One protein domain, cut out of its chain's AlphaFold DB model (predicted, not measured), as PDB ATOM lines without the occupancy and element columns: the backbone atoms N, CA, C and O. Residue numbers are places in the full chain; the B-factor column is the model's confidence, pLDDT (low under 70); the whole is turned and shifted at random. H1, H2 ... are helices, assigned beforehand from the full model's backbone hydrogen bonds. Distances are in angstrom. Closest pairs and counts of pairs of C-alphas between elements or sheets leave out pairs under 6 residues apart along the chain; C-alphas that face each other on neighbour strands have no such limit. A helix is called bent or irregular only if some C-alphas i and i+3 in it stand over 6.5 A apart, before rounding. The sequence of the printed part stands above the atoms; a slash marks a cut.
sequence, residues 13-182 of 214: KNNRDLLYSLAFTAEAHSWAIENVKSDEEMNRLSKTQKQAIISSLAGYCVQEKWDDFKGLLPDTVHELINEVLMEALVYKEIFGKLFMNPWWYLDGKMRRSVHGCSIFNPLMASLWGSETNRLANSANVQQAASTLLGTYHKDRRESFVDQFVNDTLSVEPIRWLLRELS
ATOM      1  N   LYS A  13     239.015 272.234 315.513       56.81
ATOM      2  CA  LYS A  13     240.392 272.331 316.040       56.81
ATOM      3  C   LYS A  13     241.181 273.483 315.421       56.81
ATOM      4  O   LYS A  13     242.271 273.814 315.881       56.81
ATOM      5  N   ASN A  14     240.668 274.049 314.336       60.75
ATOM      6  CA  ASN A  14     241.269 275.142 313.587       60.75
ATOM      7  C   ASN A  14     240.179 275.889 312.793       60.75
ATOM      8  O   ASN A  14     239.048 275.417 312.676       60.75
ATOM      9  N   ASN A  15     240.531 277.033 312.201       52.53
ATOM     10  CA  ASN A  15     239.596 277.858 311.422       52.53
ATOM     11  C   ASN A  15     238.961 277.117 310.232       52.53
ATOM     12  O   ASN A  15     237.847 277.443 309.841       52.53
ATOM     13  N   ARG A  16     239.646 276.118 309.664       51.72
ATOM     14  CA  ARG A  16     239.149 275.303 308.548       51.72
ATOM     15  C   ARG A  16     238.084 274.306 309.013       51.72
ATOM     16  O   ARG A  16     237.070 274.153 308.350       51.72
ATOM     17  N   ASP A  17     238.271 273.698 310.182       51.75
ATOM     18  CA  ASP A  17     237.260 272.857 310.834       51.75
ATOM     19  C   ASP A  17     236.066 273.699 311.302       51.75
ATOM     20  O   ASP A  17     234.927 273.241 311.271       51.75
ATOM     21  N   LEU A  18     236.319 274.950 311.703       50.03
ATOM     22  CA  LEU A  18     235.274 275.912 312.053       50.03
ATOM     23  C   LEU A  18     234.441 276.255 310.814       50.03
ATOM     24  O   LEU A  18     233.218 276.254 310.886       50.03
ATOM     25  N   LEU A  19     235.091 276.402 309.660       48.88
ATOM     26  CA  LEU A  19     234.460 276.498 308.342       48.88
ATOM     27  C   LEU A  19     233.603 275.270 307.988       48.88
ATOM     28  O   LEU A  19     232.538 275.442 307.413       48.88
ATOM     29  N   TYR A  20     233.995 274.053 308.383       48.53
ATOM     30  CA  TYR A  20     233.144 272.862 308.239       48.53
ATOM     31  C   TYR A  20     231.995 272.810 309.259       48.53
ATOM     32  O   TYR A  20     230.926 272.298 308.944       48.53
ATOM     33  N   SER A  21     232.149 273.374 310.461       50.56
ATOM     34  CA  SER A  21     231.012 273.582 311.379       50.56
ATOM     35  C   SER A  21     230.065 274.697 310.904       50.56
ATOM     36  O   SER A  21     228.868 274.640 311.170       50.56
ATOM     37  N   LEU A  22     230.590 275.643 310.118       53.06
ATOM     38  CA  LEU A  22     229.864 276.627 309.313       53.06
ATOM     39  C   LEU A  22     229.431 276.048 307.951       53.06
ATOM     40  O   LEU A  22     228.838 276.763 307.150       53.06
ATOM     41  N   ALA A  23     229.680 274.766 307.648       56.19
ATOM     42  CA  ALA A  23     229.203 274.184 306.390       56.19
ATOM     43  C   ALA A  23     227.678 274.232 306.340       56.19
ATOM     44  O   ALA A  23     227.117 274.539 305.305       56.19
ATOM     45  N   PHE A  24     227.012 274.051 307.484       63.03
ATOM     46  CA  PHE A  24     225.575 274.270 307.579       63.03
ATOM     47  C   PHE A  24     225.168 275.671 307.109       63.03
ATOM     48  O   PHE A  24     224.146 275.799 306.437       63.03
ATOM     49  N   THR A  25     225.983 276.695 307.400       68.38
ATOM     50  CA  THR A  25     225.687 278.041 306.925       68.38
ATOM     51  C   THR A  25     225.958 278.225 305.443       68.38
ATOM     52  O   THR A  25     225.168 278.852 304.752       68.38
ATOM     53  N   ALA A  26     227.022 277.609 304.923       70.69
ATOM     54  CA  ALA A  26     227.295 277.605 303.489       70.69
ATOM     55  C   ALA A  26     226.194 276.879 302.692       70.69
ATOM     56  O   ALA A  26     225.734 277.400 301.685       70.69
ATOM     57  N   GLU A  27     225.723 275.723 303.167       79.19
ATOM     58  CA  GLU A  27     224.675 274.932 302.511       79.19
ATOM     59  C   GLU A  27     223.317 275.648 302.542       79.19
ATOM     60  O   GLU A  27     222.632 275.718 301.524       79.19
ATOM     61  N   ALA A  28     222.929 276.224 303.689       82.50
ATOM     62  CA  ALA A  28     221.681 276.980 303.801       82.50
ATOM     63  C   ALA A  28     221.703 278.238 302.922       82.50
ATOM     64  O   ALA A  28     220.710 278.533 302.255       82.50
ATOM     65  N   HIS A  29     222.838 278.940 302.880       83.19
ATOM     66  CA  HIS A  29     223.017 280.120 302.046       83.19
ATOM     67  C   HIS A  29     222.993 279.777 300.550       83.19
ATOM     68  O   HIS A  29     222.224 280.370 299.798       83.19
ATOM     69  N   SER A  30     223.756 278.767 300.112       85.56
ATOM     70  CA  SER A  30     223.737 278.292 298.721       85.56
ATOM     71  C   SER A  30     222.344 277.840 298.288       85.56
ATOM     72  O   SER A  30     221.884 278.216 297.212       85.56
ATOM     73  N   TRP A  31     221.631 277.107 299.144       89.62
ATOM     74  CA  TRP A  31     220.250 276.729 298.869       89.62
ATOM     75  C   TRP A  31     219.319 277.950 298.779       89.62
ATOM     76  O   TRP A  31     218.465 277.992 297.893       89.62
ATOM     77  N   ALA A  32     219.480 278.956 299.646       90.94
ATOM     78  CA  ALA A  32     218.670 280.172 299.610       90.94
ATOM     79  C   ALA A  32     218.871 280.951 298.301       90.94
ATOM     80  O   ALA A  32     217.876 281.300 297.669       90.94
ATOM     81  N   ILE A  33     220.120 281.136 297.851       88.62
ATOM     82  CA  ILE A  33     220.451 281.773 296.560       88.62
ATOM     83  C   ILE A  33     219.697 281.094 295.408       88.62
ATOM     84  O   ILE A  33     219.140 281.750 294.532       88.62
ATOM     85  N   GLU A  34     219.655 279.761 295.404       89.44
ATOM     86  CA  GLU A  34     219.040 279.004 294.315       89.44
ATOM     87  C   GLU A  34     217.507 279.016 294.350       89.44
ATOM     88  O   GLU A  34     216.877 278.849 293.306       89.44
ATOM     89  N   ASN A  35     216.885 279.185 295.517       91.44
ATOM     90  CA  ASN A  35     215.456 278.907 295.702       91.44
ATOM     91  C   ASN A  35     214.616 280.133 296.076       91.44
ATOM     92  O   ASN A  35     213.388 280.037 296.102       91.44
ATOM     93  N   VAL A  36     215.233 281.276 296.363       93.81
ATOM     94  CA  VAL A  36     214.530 282.513 296.721       93.81
ATOM     95  C   VAL A  36     214.030 283.264 295.487       93.81
ATOM     96  O   VAL A  36     214.621 283.215 294.410       93.81
ATOM     97  N   LYS A  37     212.905 283.963 295.653       92.88
ATOM     98  CA  LYS A  37     212.329 284.875 294.663       92.88
ATOM     99  C   LYS A  37     213.284 286.002 294.296       92.88
ATOM    100  O   LYS A  37     213.881 286.629 295.174       92.88
ATOM    101  N   SER A  38     213.315 286.346 293.011       89.19
ATOM    102  CA  SER A  38     213.975 287.572 292.564       89.19
ATOM    103  C   SER A  38     213.281 288.815 293.135       89.19
ATOM    104  O   SER A  38     212.138 288.767 293.606       89.19
ATOM    105  N   ASP A  39     213.939 289.969 293.055       86.56
ATOM    106  CA  ASP A  39     213.357 291.228 293.522       86.56
ATOM    107  C   ASP A  39     212.077 291.613 292.752       86.56
ATOM    108  O   ASP A  39     211.120 292.138 293.336       86.56
ATOM    109  N   GLU A  40     211.986 291.281 291.461       87.44
ATOM    110  CA  GLU A  40     210.772 291.474 290.662       87.44
ATOM    111  C   GLU A  40     209.616 290.591 291.140       87.44
ATOM    112  O   GLU A  40     208.467 291.039 291.206       87.44
ATOM    113  N   GLU A  41     209.898 289.337 291.486       90.44
ATOM    114  CA  GLU A  41     208.902 288.413 292.024       90.44
ATOM    115  C   GLU A  41     208.462 288.822 293.432       90.44
ATOM    116  O   GLU A  41     207.271 288.760 293.755       90.44
ATOM    117  N   MET A  42     209.396 289.317 294.246       90.94
ATOM    118  CA  MET A  42     209.114 289.866 295.570       90.94
ATOM    119  C   MET A  42     208.191 291.079 295.506       90.94
ATOM    120  O   MET A  42     207.345 291.260 296.384       90.94
ATOM    121  N   ASN A  43     208.270 291.891 294.452       89.56
ATOM    122  CA  ASN A  43     207.355 293.015 294.245       89.56
ATOM    123  C   ASN A  43     205.897 292.604 293.995       89.56
ATOM    124  O   ASN A  43     205.003 293.423 294.196       89.56
ATOM    125  N   ARG A  44     205.638 291.339 293.640       92.06
ATOM    126  CA  ARG A  44     204.276 290.799 293.482       92.06
ATOM    127  C   ARG A  44     203.630 290.417 294.814       92.06
ATOM    128  O   ARG A  44     202.412 290.260 294.866       92.06
ATOM    129  N   LEU A  45     204.416 290.260 295.882       93.50
ATOM    130  CA  LEU A  45     203.874 289.993 297.211       93.50
ATOM    131  C   LEU A  45     203.123 291.215 297.738       93.50
ATOM    132  O   LEU A  45     203.568 292.359 297.614       93.50
ATOM    133  N   SER A  46     201.993 290.964 298.394       95.50
ATOM    134  CA  SER A  46     201.247 292.014 299.081       95.50
ATOM    135  C   SER A  46     202.066 292.616 300.228       95.50
ATOM    136  O   SER A  46     202.914 291.956 300.836       95.50
ATOM    137  N   LYS A  47     201.761 293.867 300.588       95.19
ATOM    138  CA  LYS A  47     202.392 294.547 301.735       95.19
ATOM    139  C   LYS A  47     202.256 293.741 303.029       95.19
ATOM    140  O   LYS A  47     203.204 293.662 303.799       95.19
ATOM    141  N   THR A  48     201.108 293.098 303.238       95.88
ATOM    142  CA  THR A  48     200.854 292.259 304.416       95.88
ATOM    143  C   THR A  48     201.751 291.022 304.445       95.88
ATOM    144  O   THR A  48     202.293 290.703 305.496       95.88
ATOM    145  N   GLN A  49     201.961 290.356 303.304       96.38
ATOM    146  CA  GLN A  49     202.870 289.204 303.213       96.38
ATOM    147  C   GLN A  49     204.316 289.610 303.498       96.38
ATOM    148  O   GLN A  49     204.978 288.985 304.322       96.38
ATOM    149  N   LYS A  50     204.781 290.703 302.878       95.31
ATOM    150  CA  LYS A  50     206.113 291.269 303.137       95.31
ATOM    151  C   LYS A  50     206.301 291.608 304.618       95.31
ATOM    152  O   LYS A  50     207.319 291.266 305.209       95.31
ATOM    153  N   GLN A  51     205.290 292.213 305.243       95.62
ATOM    154  CA  GLN A  51     205.345 292.527 306.668       95.62
ATOM    155  C   GLN A  51     205.366 291.273 307.540       95.62
ATOM    156  O   GLN A  51     206.084 291.233 308.535       95.62
ATOM    157  N   ALA A  52     204.593 290.249 307.185       96.19
ATOM    158  CA  ALA A  52     204.557 288.993 307.919       96.19
ATOM    159  C   ALA A  52     205.899 288.242 307.850       96.19
ATOM    160  O   ALA A  52     206.296 287.647 308.851       96.19
ATOM    161  N   ILE A  53     206.644 288.349 306.741       95.50
ATOM    162  CA  ILE A  53     208.026 287.850 306.644       95.50
ATOM    163  C   ILE A  53     208.914 288.532 307.693       95.50
ATOM    164  O   ILE A  53     209.485 287.849 308.540       95.50
ATOM    165  N   ILE A  54     208.961 289.867 307.721       94.69
ATOM    166  CA  ILE A  54     209.761 290.612 308.713       94.69
ATOM    167  C   ILE A  54     209.305 290.307 310.149       94.69
ATOM    168  O   ILE A  54     210.131 290.051 311.028       94.69
ATOM    169  N   SER A  55     207.988 290.247 310.369       95.31
ATOM    170  CA  SER A  55     207.376 289.970 311.678       95.31
ATOM    171  C   SER A  55     207.705 288.573 312.194       95.31
ATOM    172  O   SER A  55     207.884 288.366 313.393       95.31
ATOM    173  N   SER A  56     207.837 287.599 311.294       95.19
ATOM    174  CA  SER A  56     208.245 286.246 311.664       95.19
ATOM    175  C   SER A  56     209.695 286.180 312.162       95.19
ATOM    176  O   SER A  56     210.047 285.233 312.861       95.19
ATOM    177  N   LEU A  57     210.504 287.216 311.922       94.25
ATOM    178  CA  LEU A  57     211.857 287.381 312.458       94.25
ATOM    179  C   LEU A  57     211.918 288.377 313.630       94.25
ATOM    180  O   LEU A  57     212.983 288.923 313.922       94.25
ATOM    181  N   ALA A  58     210.806 288.614 314.333       93.69
ATOM    182  CA  ALA A  58     210.803 289.438 315.540       93.69
ATOM    183  C   ALA A  58     211.838 288.944 316.567       93.69
ATOM    184  O   ALA A  58     211.893 287.760 316.899       93.69
ATOM    185  N   GLY A  59     212.671 289.870 317.051       89.94
ATOM    186  CA  GLY A  59     213.809 289.576 317.930       89.94
ATOM    187  C   GLY A  59     215.119 289.246 317.203       89.94
ATOM    188  O   GLY A  59     216.162 289.236 317.847       89.94
ATOM    189  N   TYR A  60     215.082 289.038 315.882       87.44
ATOM    190  CA  TYR A  60     216.251 288.746 315.038       87.44
ATOM    191  C   TYR A  60     216.482 289.798 313.943       87.44
ATOM    192  O   TYR A  60     217.615 290.007 313.526       87.44
ATOM    193  N   CYS A  61     215.421 290.467 313.488       87.12
ATOM    194  CA  CYS A  61     215.456 291.515 312.469       87.12
ATOM    195  C   CYS A  61     214.741 292.783 312.965       87.12
ATOM    196  O   CYS A  61     213.845 292.707 313.814       87.12
ATOM    197  N   VAL A  62     215.115 293.950 312.431       89.38
ATOM    198  CA  VAL A  62     214.415 295.211 312.702       89.38
ATOM    199  C   VAL A  62     212.982 295.143 312.161       89.38
ATOM    200  O   VAL A  62     212.733 294.629 311.075       89.38
ATOM    201  N   GLN A  63     212.022 295.627 312.943       94.06
ATOM    202  CA  GLN A  63     210.590 295.435 312.692       94.06
ATOM    203  C   GLN A  63     209.964 296.636 311.978       94.06
ATOM    204  O   GLN A  63     208.920 297.142 312.384       94.06
ATOM    205  N   GLU A  64     210.627 297.097 310.921       92.88
ATOM    206  CA  GLU A  64     210.147 298.201 310.089       92.88
ATOM    207  C   GLU A  64     209.209 297.710 308.982       92.88
ATOM    208  O   GLU A  64     209.068 296.507 308.718       92.88
ATOM    209  N   LYS A  65     208.547 298.657 308.313       92.69
ATOM    210  CA  LYS A  65     207.839 298.357 307.066       92.69
ATOM    211  C   LYS A  65     208.844 297.957 305.999       92.69
ATOM    212  O   LYS A  65     209.933 298.507 305.956       92.69
ATOM    213  N   TRP A  66     208.458 297.058 305.099       89.88
ATOM    214  CA  TRP A  66     209.357 296.522 304.068       89.88
ATOM    215  C   TRP A  66     210.143 297.584 303.281       89.88
ATOM    216  O   TRP A  66     211.346 297.434 303.094       89.88
ATOM    217  N   ASP A  67     209.474 298.643 302.820       88.75
ATOM    218  CA  ASP A  67     210.113 299.678 301.997       88.75
ATOM    219  C   ASP A  67     211.092 300.530 302.826       88.75
ATOM    220  O   ASP A  67     212.193 300.826 302.367       88.75
ATOM    221  N   ASP A  68     210.725 300.846 304.072       91.75
ATOM    222  CA  ASP A  68     211.584 301.565 305.020       91.75
ATOM    223  C   ASP A  68     212.782 300.690 305.429       91.75
ATOM    224  O   ASP A  68     213.921 301.144 305.432       91.75
ATOM    225  N   PHE A  69     212.538 299.403 305.690       89.94
ATOM    226  CA  PHE A  69     213.555 298.393 305.967       89.94
ATOM    227  C   PHE A  69     214.568 298.289 304.831       89.94
ATOM    228  O   PHE A  69     215.764 298.374 305.093       89.94
ATOM    229  N   LYS A  70     214.106 298.152 303.577       87.56
ATOM    230  CA  LYS A  70     215.003 298.146 302.416       87.56
ATOM    231  C   LYS A  70     215.779 299.461 302.335       87.56
ATOM    232  O   LYS A  70     216.988 299.406 302.217       87.56
ATOM    233  N   GLY A  71     215.138 300.618 302.503       88.62
ATOM    234  CA  GLY A  71     215.811 301.924 302.429       88.62
ATOM    235  C   GLY A  71     216.908 302.174 303.476       88.62
ATOM    236  O   GLY A  71     217.712 303.087 303.300       88.62
ATOM    237  N   LEU A  72     216.958 301.388 304.556       88.88
ATOM    238  CA  LEU A  72     218.020 301.450 305.569       88.88
ATOM    239  C   LEU A  72     219.260 300.625 305.202       88.88
ATOM    240  O   LEU A  72     220.297 300.757 305.857       88.88
ATOM    241  N   LEU A  73     219.158 299.746 304.208       87.75
ATOM    242  CA  LEU A  73     220.236 298.857 303.810       87.75
ATOM    243  C   LEU A  73     221.162 299.550 302.792       87.75
ATOM    244  O   LEU A  73     220.737 300.428 302.046       87.75
ATOM    245  N   PRO A  74     222.451 299.178 302.743       87.62
ATOM    246  CA  PRO A  74     223.314 299.560 301.632       87.62
ATOM    247  C   PRO A  74     222.834 298.919 300.323       87.62
ATOM    248  O   PRO A  74     222.379 297.775 300.342       87.62
ATOM    249  N   ASP A  75     223.051 299.584 299.186       82.56
ATOM    250  CA  ASP A  75     222.639 299.080 297.862       82.56
ATOM    251  C   ASP A  75     223.140 297.655 297.579       82.56
ATOM    252  O   ASP A  75     222.404 296.823 297.061       82.56
ATOM    253  N   THR A  76     224.364 297.329 298.005       77.19
ATOM    254  CA  THR A  76     224.953 295.985 297.863       77.19
ATOM    255  C   THR A  76     224.154 294.895 298.587       77.19
ATOM    256  O   THR A  76     224.217 293.729 298.216       77.19
ATOM    257  N   VAL A  77     223.413 295.255 299.635       82.88
ATOM    258  CA  VAL A  77     222.600 294.324 300.428       82.88
ATOM    259  C   VAL A  77     221.172 294.241 299.886       82.88
ATOM    260  O   VAL A  77     220.500 293.246 300.138       82.88
ATOM    261  N   HIS A  78     220.703 295.223 299.107       83.12
ATOM    262  CA  HIS A  78     219.354 295.196 298.524       83.12
ATOM    263  C   HIS A  78     219.110 293.958 297.670       83.12
ATOM    264  O   HIS A  78     218.024 293.385 297.746       83.12
ATOM    265  N   GLU A  79     220.121 293.553 296.905       78.88
ATOM    266  CA  GLU A  79     220.058 292.395 296.012       78.88
ATOM    267  C   GLU A  79     220.094 291.067 296.785       78.88
ATOM    268  O   GLU A  79     219.496 290.088 296.353       78.88
ATOM    269  N   LEU A  80     220.722 291.045 297.968       86.12
ATOM    270  CA  LEU A  80     220.928 289.834 298.775       86.12
ATOM    271  C   LEU A  80     219.897 289.666 299.896       86.12
ATOM    272  O   LEU A  80     219.827 288.622 300.546       86.12
ATOM    273  N   ILE A  81     219.098 290.694 300.186       89.75
ATOM    274  CA  ILE A  81     218.291 290.717 301.410       89.75
ATOM    275  C   ILE A  81     217.261 289.589 301.471       89.75
ATOM    276  O   ILE A  81     216.975 289.075 302.550       89.75
ATOM    277  N   ASN A  82     216.721 289.169 300.327       91.75
ATOM    278  CA  ASN A  82     215.745 288.083 300.287       91.75
ATOM    279  C   ASN A  82     216.395 286.747 300.688       91.75
ATOM    280  O   ASN A  82     215.790 285.969 301.426       91.75
ATOM    281  N   GLU A  83     217.637 286.512 300.256       91.31
ATOM    282  CA  GLU A  83     218.437 285.332 300.605       91.31
ATOM    283  C   GLU A  83     218.741 285.323 302.103       91.31
ATOM    284  O   GLU A  83     218.499 284.327 302.782       91.31
ATOM    285  N   VAL A  84     219.162 286.472 302.642       90.25
ATOM    286  CA  VAL A  84     219.445 286.646 304.074       90.25
ATOM    287  C   VAL A  84     218.197 286.385 304.925       90.25
ATOM    288  O   VAL A  84     218.272 285.717 305.958       90.25
ATOM    289  N   LEU A  85     217.030 286.886 304.505       93.31
ATOM    290  CA  LEU A  85     215.768 286.650 305.210       93.31
ATOM    291  C   LEU A  85     215.349 285.175 305.151       93.31
ATOM    292  O   LEU A  85     214.893 284.640 306.163       93.31
ATOM    293  N   MET A  86     215.517 284.512 304.004       94.19
ATOM    294  CA  MET A  86     215.248 283.079 303.863       94.19
ATOM    295  C   MET A  86     216.152 282.252 304.776       94.19
ATOM    296  O   MET A  86     215.670 281.414 305.538       94.19
ATOM    297  N   GLU A  87     217.454 282.516 304.735       91.38
ATOM    298  CA  GLU A  87     218.452 281.830 305.546       91.38
ATOM    299  C   GLU A  87     218.132 281.971 307.045       91.38
ATOM    300  O   GLU A  87     218.079 280.979 307.776       91.38
ATOM    301  N   ALA A  88     217.800 283.186 307.495       91.94
ATOM    302  CA  ALA A  88     217.407 283.442 308.878       91.94
ATOM    303  C   ALA A  88     216.148 282.660 309.296       91.94
ATOM    304  O   ALA A  88     216.080 282.153 310.420       91.94
ATOM    305  N   LEU A  89     215.153 282.536 308.411       94.44
ATOM    306  CA  LEU A  89     213.938 281.766 308.682       94.44
ATOM    307  C   LEU A  89     214.213 280.266 308.770       94.44
ATOM    308  O   LEU A  89     213.744 279.614 309.704       94.44
ATOM    309  N   VAL A  90     215.013 279.729 307.851       91.75
ATOM    310  CA  VAL A  90     215.433 278.323 307.870       91.75
ATOM    311  C   VAL A  90     216.205 278.013 309.151       91.75
ATOM    312  O   VAL A  90     215.915 277.019 309.822       91.75
ATOM    313  N   TYR A  91     217.125 278.888 309.564       89.69
ATOM    314  CA  TYR A  91     217.799 278.738 310.851       89.69
ATOM    315  C   TYR A  91     216.836 278.785 312.014       89.69
ATOM    316  O   TYR A  91     216.937 277.941 312.899       89.69
ATOM    317  N   LYS A  92     215.894 279.724 312.029       91.19
ATOM    318  CA  LYS A  92     214.919 279.808 313.111       91.19
ATOM    319  C   LYS A  92     214.158 278.487 313.285       91.19
ATOM    320  O   LYS A  92     214.041 278.014 314.416       91.19
ATOM    321  N   GLU A  93     213.712 277.864 312.196       90.88
ATOM    322  CA  GLU A  93     213.015 276.570 312.239       90.88
ATOM    323  C   GLU A  93     213.934 275.428 312.693       90.88
ATOM    324  O   GLU A  93     213.567 274.627 313.558       90.88
ATOM    325  N   ILE A  94     215.168 275.382 312.189       86.56
ATOM    326  CA  ILE A  94     216.153 274.359 312.565       86.56
ATOM    327  C   ILE A  94     216.555 274.487 314.034       86.56
ATOM    328  O   ILE A  94     216.571 273.488 314.755       86.56
ATOM    329  N   PHE A  95     216.819 275.699 314.519       86.25
ATOM    330  CA  PHE A  95     217.113 275.948 315.928       86.25
ATOM    331  C   PHE A  95     215.913 275.626 316.820       86.25
ATOM    332  O   PHE A  95     216.069 274.963 317.851       86.25
ATOM    333  N   GLY A  96     214.710 276.012 316.397       85.75
ATOM    334  CA  GLY A  96     213.469 275.680 317.090       85.75
ATOM    335  C   GLY A  96     213.271 274.170 317.245       85.75
ATOM    336  O   GLY A  96     212.979 273.687 318.340       85.75
ATOM    337  N   LYS A  97     213.484 273.401 316.173       82.62
ATOM    338  CA  LYS A  97     213.253 271.951 316.172       82.62
ATOM    339  C   LYS A  97     214.406 271.177 316.812       82.62
ATOM    340  O   LYS A  97     214.157 270.301 317.625       82.62
ATOM    341  N   LEU A  98     215.662 271.479 316.484       79.56
ATOM    342  CA  LEU A  98     216.808 270.670 316.921       79.56
ATOM    343  C   LEU A  98     217.342 271.046 318.303       79.56
ATOM    344  O   LEU A  98     217.766 270.155 319.035       79.56
ATOM    345  N   PHE A  99     217.330 272.330 318.666       77.94
ATOM    346  CA  PHE A  99     217.956 272.803 319.905       77.94
ATOM    347  C   PHE A  99     216.929 273.125 320.985       77.94
ATOM    348  O   PHE A  99     217.125 272.754 322.140       77.94
ATOM    349  N   MET A 100     215.821 273.773 320.618       80.00
ATOM    350  CA  MET A 100     214.774 274.132 321.583       80.00
ATOM    351  C   MET A 100     213.794 272.984 321.846       80.00
ATOM    352  O   MET A 100     213.215 272.909 322.928       80.00
ATOM    353  N   ASN A 101     213.638 272.059 320.894       80.88
ATOM    354  CA  ASN A 101     212.811 270.864 321.049       80.88
ATOM    355  C   ASN A 101     213.532 269.584 320.582       80.88
ATOM    356  O   ASN A 101     213.017 268.878 319.716       80.88
ATOM    357  N   PRO A 102     214.688 269.211 321.168       71.88
ATOM    358  CA  PRO A 102     215.515 268.088 320.695       71.88
ATOM    359  C   PRO A 102     214.799 266.726 320.731       71.88
ATOM    360  O   PRO A 102     215.290 265.742 320.183       71.88
ATOM    361  N   TRP A 103     213.625 266.660 321.360       75.75
ATOM    362  CA  TRP A 103     212.801 265.468 321.511       75.75
ATOM    363  C   TRP A 103     211.719 265.313 320.447       75.75
ATOM    364  O   TRP A 103     210.920 264.385 320.543       75.75
ATOM    365  N   TRP A 104     211.683 266.181 319.436       73.69
ATOM    366  CA  TRP A 104     210.635 266.217 318.410       73.69
ATOM    367  C   TRP A 104     210.406 264.884 317.673       73.69
ATOM    368  O   TRP A 104     209.308 264.642 317.181       73.69
ATOM    369  N   TYR A 105     211.415 264.010 317.617       77.06
ATOM    370  CA  TYR A 105     211.336 262.685 316.994       77.06
ATOM    371  C   TYR A 105     211.137 261.539 318.003       77.06
ATOM    372  O   TYR A 105     211.024 260.380 317.596       77.06
ATOM    373  N   LEU A 106     211.107 261.810 319.313       73.25
ATOM    374  CA  LEU A 106     210.858 260.799 320.341       73.25
ATOM    375  C   LEU A 106     209.357 260.522 320.473       73.25
ATOM    376  O   LEU A 106     208.572 261.424 320.732       73.25
ATOM    377  N   ASP A 107     208.954 259.255 320.382       67.69
ATOM    378  CA  ASP A 107     207.564 258.837 320.636       67.69
ATOM    379  C   ASP A 107     207.390 257.974 321.891       67.69
ATOM    380  O   ASP A 107     206.276 257.557 322.206       67.69
ATOM    381  N   GLY A 108     208.489 257.648 322.577       61.97
ATOM    382  CA  GLY A 108     208.487 256.747 323.729       61.97
ATOM    383  C   GLY A 108     208.177 255.275 323.406       61.97
ATOM    384  O   GLY A 108     207.948 254.502 324.337       61.97
ATOM    385  N   LYS A 109     208.175 254.847 322.132       59.69
ATOM    386  CA  LYS A 109     207.798 253.483 321.703       59.69
ATOM    387  C   LYS A 109     209.012 252.682 321.225       59.69
ATOM    388  O   LYS A 109     209.098 252.278 320.070       59.69
ATOM    389  N   MET A 110     209.945 252.374 322.130       52.09
ATOM    390  CA  MET A 110     211.045 251.444 321.811       52.09
ATOM    391  C   MET A 110     210.579 249.974 321.753       52.09
ATOM    392  O   MET A 110     211.232 249.123 321.154       52.09
ATOM    393  N   ARG A 111     209.419 249.651 322.338       51.34
ATOM    394  CA  ARG A 111     208.761 248.347 322.174       51.34
ATOM    395  C   ARG A 111     207.505 248.500 321.330       51.34
ATOM    396  O   ARG A 111     206.765 249.465 321.509       51.34
ATOM    397  N   ARG A 112     207.232 247.504 320.474       43.72
ATOM    398  CA  ARG A 112     205.907 247.266 319.875       43.72
ATOM    399  C   ARG A 112     204.893 247.077 321.009       43.72
ATOM    400  O   ARG A 112     204.618 245.957 321.422       43.72
ATOM    401  N   SER A 113     204.388 248.171 321.567       44.53
ATOM    402  CA  SER A 113     203.219 248.121 322.428       44.53
ATOM    403  C   SER A 113     202.034 247.848 321.520       44.53
ATOM    404  O   SER A 113     201.679 248.674 320.684       44.53
ATOM    405  N   VAL A 114     201.431 246.676 321.695       44.72
ATOM    406  CA  VAL A 114     200.189 246.250 321.029       44.72
ATOM    407  C   VAL A 114     199.012 247.178 321.397       44.72
ATOM    408  O   VAL A 114     197.956 247.123 320.785       44.72
ATOM    409  N   HIS A 115     199.200 248.078 322.368       46.91
ATOM    410  CA  HIS A 115     198.181 248.994 322.863       46.91
ATOM    411  C   HIS A 115     198.726 250.426 322.760       46.91
ATOM    412  O   HIS A 115     199.673 250.799 323.457       46.91
ATOM    413  N   GLY A 116     198.183 251.202 321.820       47.69
ATOM    414  CA  GLY A 116     198.662 252.518 321.391       47.69
ATOM    415  C   GLY A 116     198.489 253.646 322.412       47.69
ATOM    416  O   GLY A 116     197.839 254.641 322.115       47.69
ATOM    417  N   CYS A 117     199.093 253.532 323.593       42.59
ATOM    418  CA  CYS A 117     199.152 254.630 324.550       42.59
ATOM    419  C   CYS A 117     200.408 255.480 324.289       42.59
ATOM    420  O   CYS A 117     201.533 255.026 324.494       42.59
ATOM    421  N   SER A 118     200.213 256.698 323.779       48.06
ATOM    422  CA  SER A 118     201.264 257.655 323.388       48.06
ATOM    423  C   SER A 118     201.712 258.558 324.547       48.06
ATOM    424  O   SER A 118     201.953 259.745 324.352       48.06
ATOM    425  N   ILE A 119     201.786 258.026 325.767       46.72
ATOM    426  CA  ILE A 119     202.276 258.781 326.925       46.72
ATOM    427  C   ILE A 119     203.760 258.464 327.079       46.72
ATOM    428  O   ILE A 119     204.134 257.292 327.122       46.72
ATOM    429  N   PHE A 120     204.589 259.511 327.131       52.09
ATOM    430  CA  PHE A 120     206.025 259.444 327.401       52.09
ATOM    431  C   PHE A 120     206.282 258.449 328.535       52.09
ATOM    432  O   PHE A 120     205.958 258.714 329.690       52.09
ATOM    433  N   ASN A 121     206.795 257.266 328.200       61.69
ATOM    434  CA  ASN A 121     207.030 256.230 329.190       61.69
ATOM    435  C   ASN A 121     208.199 256.700 330.078       61.69
ATOM    436  O   ASN A 121     209.311 256.826 329.555       61.69
ATOM    437  N   PRO A 122     208.005 256.952 331.388       64.12
ATOM    438  CA  PRO A 122     209.077 257.415 332.273       64.12
ATOM    439  C   PRO A 122     210.284 256.467 332.274       64.12
ATOM    440  O   PRO A 122     211.426 256.901 332.415       64.12
ATOM    441  N   LEU A 123     210.047 255.174 332.019       68.12
ATOM    442  CA  LEU A 123     211.099 254.171 331.860       68.12
ATOM    443  C   LEU A 123     211.940 254.412 330.602       68.12
ATOM    444  O   LEU A 123     213.139 254.168 330.627       68.12
ATOM    445  N   MET A 124     211.345 254.909 329.515       68.00
ATOM    446  CA  MET A 124     212.071 255.234 328.283       68.00
ATOM    447  C   MET A 124     212.891 256.507 328.427       68.00
ATOM    448  O   MET A 124     214.018 256.539 327.951       68.00
ATOM    449  N   ALA A 125     212.375 257.523 329.122       70.19
ATOM    450  CA  ALA A 125     213.161 258.713 329.442       70.19
ATOM    451  C   ALA A 125     214.365 258.357 330.333       70.19
ATOM    452  O   ALA A 125     215.486 258.780 330.056       70.19
ATOM    453  N   SER A 126     214.157 257.509 331.350       74.12
ATOM    454  CA  SER A 126     215.238 257.009 332.209       74.12
ATOM    455  C   SER A 126     216.242 256.141 331.446       74.12
ATOM    456  O   SER A 126     217.445 256.273 331.665       74.12
ATOM    457  N   LEU A 127     215.773 255.262 330.554       76.50
ATOM    458  CA  LEU A 127     216.634 254.423 329.719       76.50
ATOM    459  C   LEU A 127     217.455 255.276 328.749       76.50
ATOM    460  O   LEU A 127     218.662 255.089 328.652       76.50
ATOM    461  N   TRP A 128     216.816 256.239 328.084       75.50
ATOM    462  CA  TRP A 128     217.482 257.186 327.198       75.50
ATOM    463  C   TRP A 128     218.540 257.999 327.945       75.50
ATOM    464  O   TRP A 128     219.680 258.067 327.495       75.50
ATOM    465  N   GLY A 129     218.208 258.541 329.120       78.19
ATOM    466  CA  GLY A 129     219.160 259.279 329.949       78.19
ATOM    467  C   GLY A 129     220.348 258.416 330.380       78.19
ATOM    468  O   GLY A 129     221.493 258.838 330.242       78.19
ATOM    469  N   SER A 130     220.088 257.187 330.839       80.31
ATOM    470  CA  SER A 130     221.131 256.235 331.241       80.31
ATOM    471  C   SER A 130     222.054 255.868 330.079       80.31
ATOM    472  O   SER A 130     223.272 255.876 330.236       80.31
ATOM    473  N   GLU A 131     221.496 255.562 328.910       79.12
ATOM    474  CA  GLU A 131     222.263 255.152 327.732       79.12
ATOM    475  C   GLU A 131     223.054 256.315 327.127       79.12
ATOM    476  O   GLU A 131     224.224 256.139 326.792       79.12
ATOM    477  N   THR A 132     222.474 257.516 327.060       77.62
ATOM    478  CA  THR A 132     223.195 258.729 326.651       77.62
ATOM    479  C   THR A 132     224.343 259.027 327.610       77.62
ATOM    480  O   THR A 132     225.462 259.263 327.160       77.62
ATOM    481  N   ASN A 133     224.110 258.957 328.925       79.75
ATOM    482  CA  ASN A 133     225.148 259.200 329.925       79.75
ATOM    483  C   ASN A 133     226.257 258.136 329.868       79.75
ATOM    484  O   ASN A 133     227.440 258.466 329.939       79.75
ATOM    485  N   ARG A 134     225.893 256.860 329.683       82.94
ATOM    486  CA  ARG A 134     226.851 255.762 329.492       82.94
ATOM    487  C   ARG A 134     227.718 256.002 328.257       82.94
ATOM    488  O   ARG A 134     228.938 255.915 328.356       82.94
ATOM    489  N   LEU A 135     227.109 256.311 327.111       75.88
ATOM    490  CA  LEU A 135     227.830 256.538 325.855       75.88
ATOM    491  C   LEU A 135     228.718 257.788 325.916       75.88
ATOM    492  O   LEU A 135     229.854 257.727 325.459       75.88
ATOM    493  N   ALA A 136     228.243 258.878 326.523       75.94
ATOM    494  CA  ALA A 136     229.007 260.119 326.668       75.94
ATOM    495  C   ALA A 136     230.235 259.974 327.585       75.94
ATOM    496  O   ALA A 136     231.244 260.631 327.355       75.94
ATOM    497  N   ASN A 137     230.166 259.105 328.601       77.44
ATOM    498  CA  ASN A 137     231.264 258.865 329.548       77.44
ATOM    499  C   ASN A 137     232.078 257.593 329.248       77.44
ATOM    500  O   ASN A 137     232.897 257.175 330.066       77.44
ATOM    501  N   SER A 138     231.847 256.934 328.110       76.44
ATOM    502  CA  SER A 138     232.598 255.731 327.743       76.44
ATOM    503  C   SER A 138     234.021 256.102 327.316       76.44
ATOM    504  O   SER A 138     234.213 256.801 326.327       76.44
ATOM    505  N   ALA A 139     235.026 255.587 328.024       75.81
ATOM    506  CA  ALA A 139     236.441 255.782 327.702       75.81
ATOM    507  C   ALA A 139     236.998 254.691 326.765       75.81
ATOM    508  O   ALA A 139     238.102 254.822 326.240       75.81
ATOM    509  N   ASN A 140     236.260 253.593 326.560       75.81
ATOM    510  CA  ASN A 140     236.618 252.518 325.634       75.81
ATOM    511  C   ASN A 140     235.387 251.818 325.026       75.81
ATOM    512  O   ASN A 140     234.256 251.963 325.492       75.81
ATOM    513  N   VAL A 141     235.622 251.030 323.971       68.44
ATOM    514  CA  VAL A 141     234.580 250.363 323.167       68.44
ATOM    515  C   VAL A 141     233.750 249.377 323.995       68.44
ATOM    516  O   VAL A 141     232.557 249.211 323.753       68.44
ATOM    517  N   GLN A 142     234.350 248.749 325.005       72.88
ATOM    518  CA  GLN A 142     233.708 247.769 325.880       72.88
ATOM    519  C   GLN A 142     232.654 248.434 326.777       72.88
ATOM    520  O   GLN A 142     231.604 247.849 327.033       72.88
ATOM    521  N   GLN A 143     232.888 249.683 327.186       69.50
ATOM    522  CA  GLN A 143     231.917 250.510 327.914       69.50
ATOM    523  C   GLN A 143     230.786 251.031 327.010       69.50
ATOM    524  O   GLN A 143     229.707 251.355 327.509       69.50
ATOM    525  N   ALA A 144     230.998 251.025 325.687       73.56
ATOM    526  CA  ALA A 144     230.069 251.468 324.648       73.56
ATOM    527  C   ALA A 144     229.429 250.316 323.834       73.56
ATOM    528  O   ALA A 144     228.834 250.572 322.791       73.56
ATOM    529  N   ALA A 145     229.516 249.061 324.294       68.25
ATOM    530  CA  ALA A 145     229.270 247.870 323.465       68.25
ATOM    531  C   ALA A 145     227.879 247.787 322.798       68.25
ATOM    532  O   ALA A 145     227.745 247.192 321.730       68.25
ATOM    533  N   SER A 146     226.845 248.384 323.399       77.12
ATOM    534  CA  SER A 146     225.513 248.482 322.790       77.12
ATOM    535  C   SER A 146     225.285 249.870 322.192       77.12
ATOM    536  O   SER A 146     225.275 250.867 322.915       77.12
ATOM    537  N   THR A 147     225.048 249.929 320.880       77.81
ATOM    538  CA  THR A 147     224.611 251.137 320.154       77.81
ATOM    539  C   THR A 147     223.146 251.072 319.731       77.81
ATOM    540  O   THR A 147     222.665 251.990 319.074       77.81
ATOM    541  N   LEU A 148     222.420 250.012 320.113       79.44
ATOM    542  CA  LEU A 148     221.071 249.716 319.622       79.44
ATOM    543  C   LEU A 148     220.104 250.892 319.802       79.44
ATOM    544  O   LEU A 148     219.384 251.244 318.871       79.44
ATOM    545  N   LEU A 149     220.108 251.516 320.984       75.31
ATOM    546  CA  LEU A 149     219.253 252.667 321.268       75.31
ATOM    547  C   LEU A 149     219.636 253.884 320.407       75.31
ATOM    548  O   LEU A 149     218.762 254.565 319.872       75.31
ATOM    549  N   GLY A 150     220.937 254.132 320.240       76.31
ATOM    550  CA  GLY A 150     221.453 255.207 319.393       76.31
ATOM    551  C   GLY A 150     221.079 255.016 317.922       76.31
ATOM    552  O   GLY A 150     220.577 255.949 317.301       76.31
ATOM    553  N   THR A 151     221.247 253.803 317.388       80.06
ATOM    554  CA  THR A 151     220.838 253.448 316.021       80.06
ATOM    555  C   THR A 151     219.330 253.596 315.842       80.06
ATOM    556  O   THR A 151     218.906 254.291 314.930       80.06
ATOM    557  N   TYR A 152     218.514 253.070 316.764       82.25
ATOM    558  CA  TYR A 152     217.055 253.221 316.715       82.25
ATOM    559  C   TYR A 152     216.619 254.694 316.629       82.25
ATOM    560  O   TYR A 152     215.775 255.052 315.810       82.25
ATOM    561  N   HIS A 153     217.198 255.568 317.456       77.56
ATOM    562  CA  HIS A 153     216.868 256.992 317.432       77.56
ATOM    563  C   HIS A 153     217.436 257.727 316.217       77.56
ATOM    564  O   HIS A 153     216.807 258.682 315.764       77.56
ATOM    565  N   LYS A 154     218.585 257.291 315.684       82.06
ATOM    566  CA  LYS A 154     219.128 257.793 314.419       82.06
ATOM    567  C   LYS A 154     218.169 257.476 313.269       82.06
ATOM    568  O   LYS A 154     217.701 258.416 312.636       82.06
ATOM    569  N   ASP A 155     217.829 256.203 313.072       83.25
ATOM    570  CA  ASP A 155     216.938 255.739 311.998       83.25
ATOM    571  C   ASP A 155     215.577 256.433 312.090       83.25
ATOM    572  O   ASP A 155     214.984 256.861 311.102       83.25
ATOM    573  N   ARG A 156     215.093 256.606 313.323       84.38
ATOM    574  CA  ARG A 156     213.861 257.333 313.581       84.38
ATOM    575  C   ARG A 156     213.972 258.797 313.183       84.38
ATOM    576  O   ARG A 156     213.124 259.266 312.436       84.38
ATOM    577  N   ARG A 157     214.990 259.519 313.650       85.31
ATOM    578  CA  ARG A 157     215.199 260.916 313.256       85.31
ATOM    579  C   ARG A 157     215.260 261.042 311.734       85.31
ATOM    580  O   ARG A 157     214.571 261.897 311.200       85.31
ATOM    581  N   GLU A 158     216.008 260.163 311.066       86.69
ATOM    582  CA  GLU A 158     216.113 260.098 309.600       86.69
ATOM    583  C   GLU A 158     214.744 259.892 308.934       86.69
ATOM    584  O   GLU A 158     214.413 260.619 308.005       86.69
ATOM    585  N   SER A 159     213.888 259.016 309.475       89.19
ATOM    586  CA  SER A 159     212.529 258.796 308.948       89.19
ATOM    587  C   SER A 159     211.590 260.007 309.050       89.19
ATOM    588  O   SER A 159     210.600 260.070 308.326       89.19
ATOM    589  N   PHE A 160     211.881 260.965 309.935       87.81
ATOM    590  CA  PHE A 160     211.087 262.184 310.105       87.81
ATOM    591  C   PHE A 160     211.696 263.413 309.408       87.81
ATOM    592  O   PHE A 160     211.082 264.482 309.441       87.81
ATOM    593  N   VAL A 161     212.875 263.294 308.782       87.56
ATOM    594  CA  VAL A 161     213.535 264.423 308.099       87.56
ATOM    595  C   VAL A 161     212.647 264.980 306.992       87.56
ATOM    596  O   VAL A 161     212.407 266.183 306.975       87.56
ATOM    597  N   ASP A 162     212.087 264.126 306.135       88.88
ATOM    598  CA  ASP A 162     211.232 264.573 305.028       88.88
ATOM    599  C   ASP A 162     210.003 265.334 305.528       88.88
ATOM    600  O   ASP A 162     209.632 266.372 304.981       88.88
ATOM    601  N   GLN A 163     209.376 264.849 306.604       90.12
ATOM    602  CA  GLN A 163     208.257 265.552 307.222       90.12
ATOM    603  C   GLN A 163     208.700 266.909 307.768       90.12
ATOM    604  O   GLN A 163     208.033 267.907 307.525       90.12
ATOM    605  N   PHE A 164     209.834 266.966 308.466       89.12
ATOM    606  CA  PHE A 164     210.361 268.221 308.986       89.12
ATOM    607  C   PHE A 164     210.642 269.238 307.874       89.12
ATOM    608  O   PHE A 164     210.273 270.403 308.018       89.12
ATOM    609  N   VAL A 165     211.245 268.806 306.764       90.69
ATOM    610  CA  VAL A 165     211.497 269.663 305.599       90.69
ATOM    611  C   VAL A 165     210.179 270.165 305.012       90.69
ATOM    612  O   VAL A 165     210.015 271.367 304.835       90.69
ATOM    613  N   ASN A 166     209.209 269.279 304.783       91.19
ATOM    614  CA  ASN A 166     207.903 269.662 304.243       91.19
ATOM    615  C   ASN A 166     207.157 270.644 305.156       91.19
ATOM    616  O   ASN A 166     206.614 271.636 304.668       91.19
ATOM    617  N   ASP A 167     207.157 270.397 306.467       91.19
ATOM    618  CA  ASP A 167     206.557 271.293 307.457       91.19
ATOM    619  C   ASP A 167     207.223 272.677 307.395       91.19
ATOM    620  O   ASP A 167     206.529 273.689 307.334       91.19
ATOM    621  N   THR A 168     208.560 272.712 307.349       91.62
ATOM    622  CA  THR A 168     209.370 273.941 307.293       91.62
ATOM    623  C   THR A 168     209.075 274.746 306.029       91.62
ATOM    624  O   THR A 168     208.751 275.927 306.105       91.62
ATOM    625  N   LEU A 169     209.115 274.108 304.856       92.06
ATOM    626  CA  LEU A 169     208.860 274.771 303.572       92.06
ATOM    627  C   LEU A 169     207.392 275.195 303.398       92.06
ATOM    628  O   LEU A 169     207.087 276.047 302.565       92.06
ATOM    629  N   SER A 170     206.476 274.627 304.189       92.00
ATOM    630  CA  SER A 170     205.056 274.999 304.191       92.00
ATOM    631  C   SER A 170     204.740 276.214 305.067       92.00
ATOM    632  O   SER A 170     203.644 276.770 304.952       92.00
ATOM    633  N   VAL A 171     205.669 276.649 305.928       93.75
ATOM    634  CA  VAL A 171     205.510 277.853 306.756       93.75
ATOM    635  C   VAL A 171     205.335 279.067 305.849       93.75
ATOM    636  O   VAL A 171     206.138 279.304 304.951       93.75
ATOM    637  N   GLU A 172     204.281 279.854 306.074       95.62
ATOM    638  CA  GLU A 172     203.859 280.902 305.138       95.62
ATOM    639  C   GLU A 172     204.961 281.913 304.767       95.62
ATOM    640  O   GLU A 172     205.191 282.076 303.568       95.62
ATOM    641  N   PRO A 173     205.687 282.538 305.721       95.31
ATOM    642  CA  PRO A 173     206.846 283.378 305.416       95.31
ATOM    643  C   PRO A 173     207.893 282.729 304.504       95.31
ATOM    644  O   PRO A 173     208.337 283.360 303.549       95.31
ATOM    645  N   ILE A 174     208.255 281.468 304.769       94.81
ATOM    646  CA  ILE A 174     209.230 280.714 303.967       94.81
ATOM    647  C   ILE A 174     208.650 280.467 302.575       94.81
ATOM    648  O   ILE A 174     209.257 280.821 301.569       94.81
ATOM    649  N   ARG A 175     207.420 279.953 302.504       95.06
ATOM    650  CA  ARG A 175     206.729 279.665 301.245       95.06
ATOM    651  C   ARG A 175     206.585 280.896 300.351       95.06
ATOM    652  O   ARG A 175     206.667 280.773 299.136       95.06
ATOM    653  N   TRP A 176     206.338 282.075 300.918       95.19
ATOM    654  CA  TRP A 176     206.217 283.304 300.130       95.19
ATOM    655  C   TRP A 176     207.549 283.793 299.565       95.19
ATOM    656  O   TRP A 176     207.525 284.439 298.520       95.19
ATOM    657  N   LEU A 177     208.672 283.488 300.221       93.94
ATOM    658  CA  LEU A 177     210.016 283.815 299.738       93.94
ATOM    659  C   LEU A 177     210.540 282.818 298.699       93.94
ATOM    660  O   LEU A 177     211.444 283.168 297.949       93.94
ATOM    661  N   LEU A 178     209.994 281.600 298.642       94.50
ATOM    662  CA  LEU A 178     210.388 280.598 297.652       94.50
ATOM    663  C   LEU A 178     209.914 280.979 296.249       94.50
ATOM    664  O   LEU A 178     208.749 281.345 296.052       94.50
ATOM    665  N   ARG A 179     210.807 280.858 295.265       91.69
ATOM    666  CA  ARG A 179     210.467 280.978 293.845       91.69
ATOM    667  C   ARG A 179     209.506 279.864 293.432       91.69
ATOM    668  O   ARG A 179     209.523 278.764 293.990       91.69
ATOM    669  N   GLU A 180     208.658 280.136 292.448       83.62
ATOM    670  CA  GLU A 180     207.802 279.093 291.882       83.62
ATOM    671  C   GLU A 180     208.639 278.194 290.969       83.62
ATOM    672  O   GLU A 180     209.305 278.681 290.057       83.62
ATOM    673  N   LEU A 181     208.611 276.880 291.210       70.12
ATOM    674  CA  LEU A 181     209.318 275.928 290.356       70.12
ATOM    675  C   LEU A 181     208.653 275.896 288.976       70.12
ATOM    676  O   LEU A 181     207.480 275.530 288.840       70.12
ATOM    677  N   SER A 182     209.402 276.279 287.946       58.38
ATOM    678  CA  SER A 182     208.936 276.216 286.567       58.38
ATOM    679  C   SER A 182     209.071 274.762 286.109       58.38
ATOM    680  O   SER A 182     210.141 274.153 286.135       58.38
TER     681      SER A 182
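This is residues 13 to 182 of the 214 residues of an uncharacterized protein of Penicillium nalgiovense (UniProt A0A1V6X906). The model is a loose, drawn-out group of helices with a cluster at one end, where H4, H11, the first half of H7 and the later part of H2 pack together and the short H3, H5 and H6 sit round them. H7 runs out of this cluster towards the other end, where H8 is set crosswise to H9; H9 and then H10 lead back to the cluster, and residues 13 to 23, with H1 among them, stick out. The printed part has 170 residues with eleven named helices, H1 to H11 in order along the chain, and no named strand; its class is all helix. It is loose, with a radius of gyration of the C-alphas of 21.2 A, and spans 60 by 46 by 33 A.

H1, residues 15 to 21, begins with C-alpha 15 at (239.596, 277.858, 311.422). H2, residues 23 to 35, is 18.0 A long from first to last C-alpha. H3 holds residues 39 to 42, H4 residues 47 to 56 with a length of 14.2 A, H5 residues 66 to 71 and H6 residues 75 to 78. H7, residues 81 to 100, is the longest helix at 26.4 A and ends with C-alpha 100 at (214.774, 274.132, 321.583); it is neither bent nor irregular, but only just: C-alphas 97 and 100 are 6.0 A apart. H8, residues 122 to 136, measures 20.9 A, H9, residues 148 to 159, 16.4 A, and H10, residues 161 to 170, 14.1 A. H11, residues 172 to 177, ends with C-alpha 177 at (210.016, 283.815, 299.738).

H1 touches no helix, and H1 and H2 meet only through their link. H2, with residues 28 to 33 alone, touches residues 83 to 90 of H7 at a steep tilt of 47 degrees, opposite ways; their closest C-alphas, those of Ala 32 and Glu 83, are 5.3 A apart. H3 is close to H11 but not clearly touching, with the C-alphas of Met 42 and Leu 177 closest at 7.4 A. H4 touches H5, about perpendicular at 80 degrees, with the C-alphas of Gln 51 and Trp 66 closest at 6.2 A. H4 also touches H11, opposite ways at a steep tilt of 69 degrees, only just short of about perpendicular; the closest C-alphas are those of Ile 53 and Pro 173, 4.8 A apart. H6 is close to H5 but not clearly touching, the C-alphas of Lys 70 and His 78 being closest at 6.5 A. H7, with residues 82 to 90 alone, touches H11 at a tilt of 36 degrees, only just steep, opposite ways; the C-alphas of Met 86 and Ile 174 are closest at 6.5 A. H8 and H9 are close but not clearly touching, about perpendicular at 76 degrees, with the C-alphas of Glu 131 and Leu 149 closest at 7.6 A. H10 is close to H7 but not clearly touching, with the C-alphas of Glu 93 and Thr 168 closest at 6.7 A. H7 and H8 are apart. In H1, H2, H4, H5, H8, H9, H10 and H11 every O i to N i+4 pair is within hydrogen-bond range, in H7 15 of 16 are, and H3 and H6 are too short for such a pair.

The two C-alphas farthest apart, those of Asp 75 and Val 114, are 61.9 A apart. The printed part has no cut. The links from H7 to H8, with 21 residues, and from H8 to H9, with 11, are long; residues 137 to 142 of the latter stand free. The mean pLDDT of the printed part is 80.0, and residues 13 to 25, 107 to 124, 141, 143, 145 and 182 are under 70.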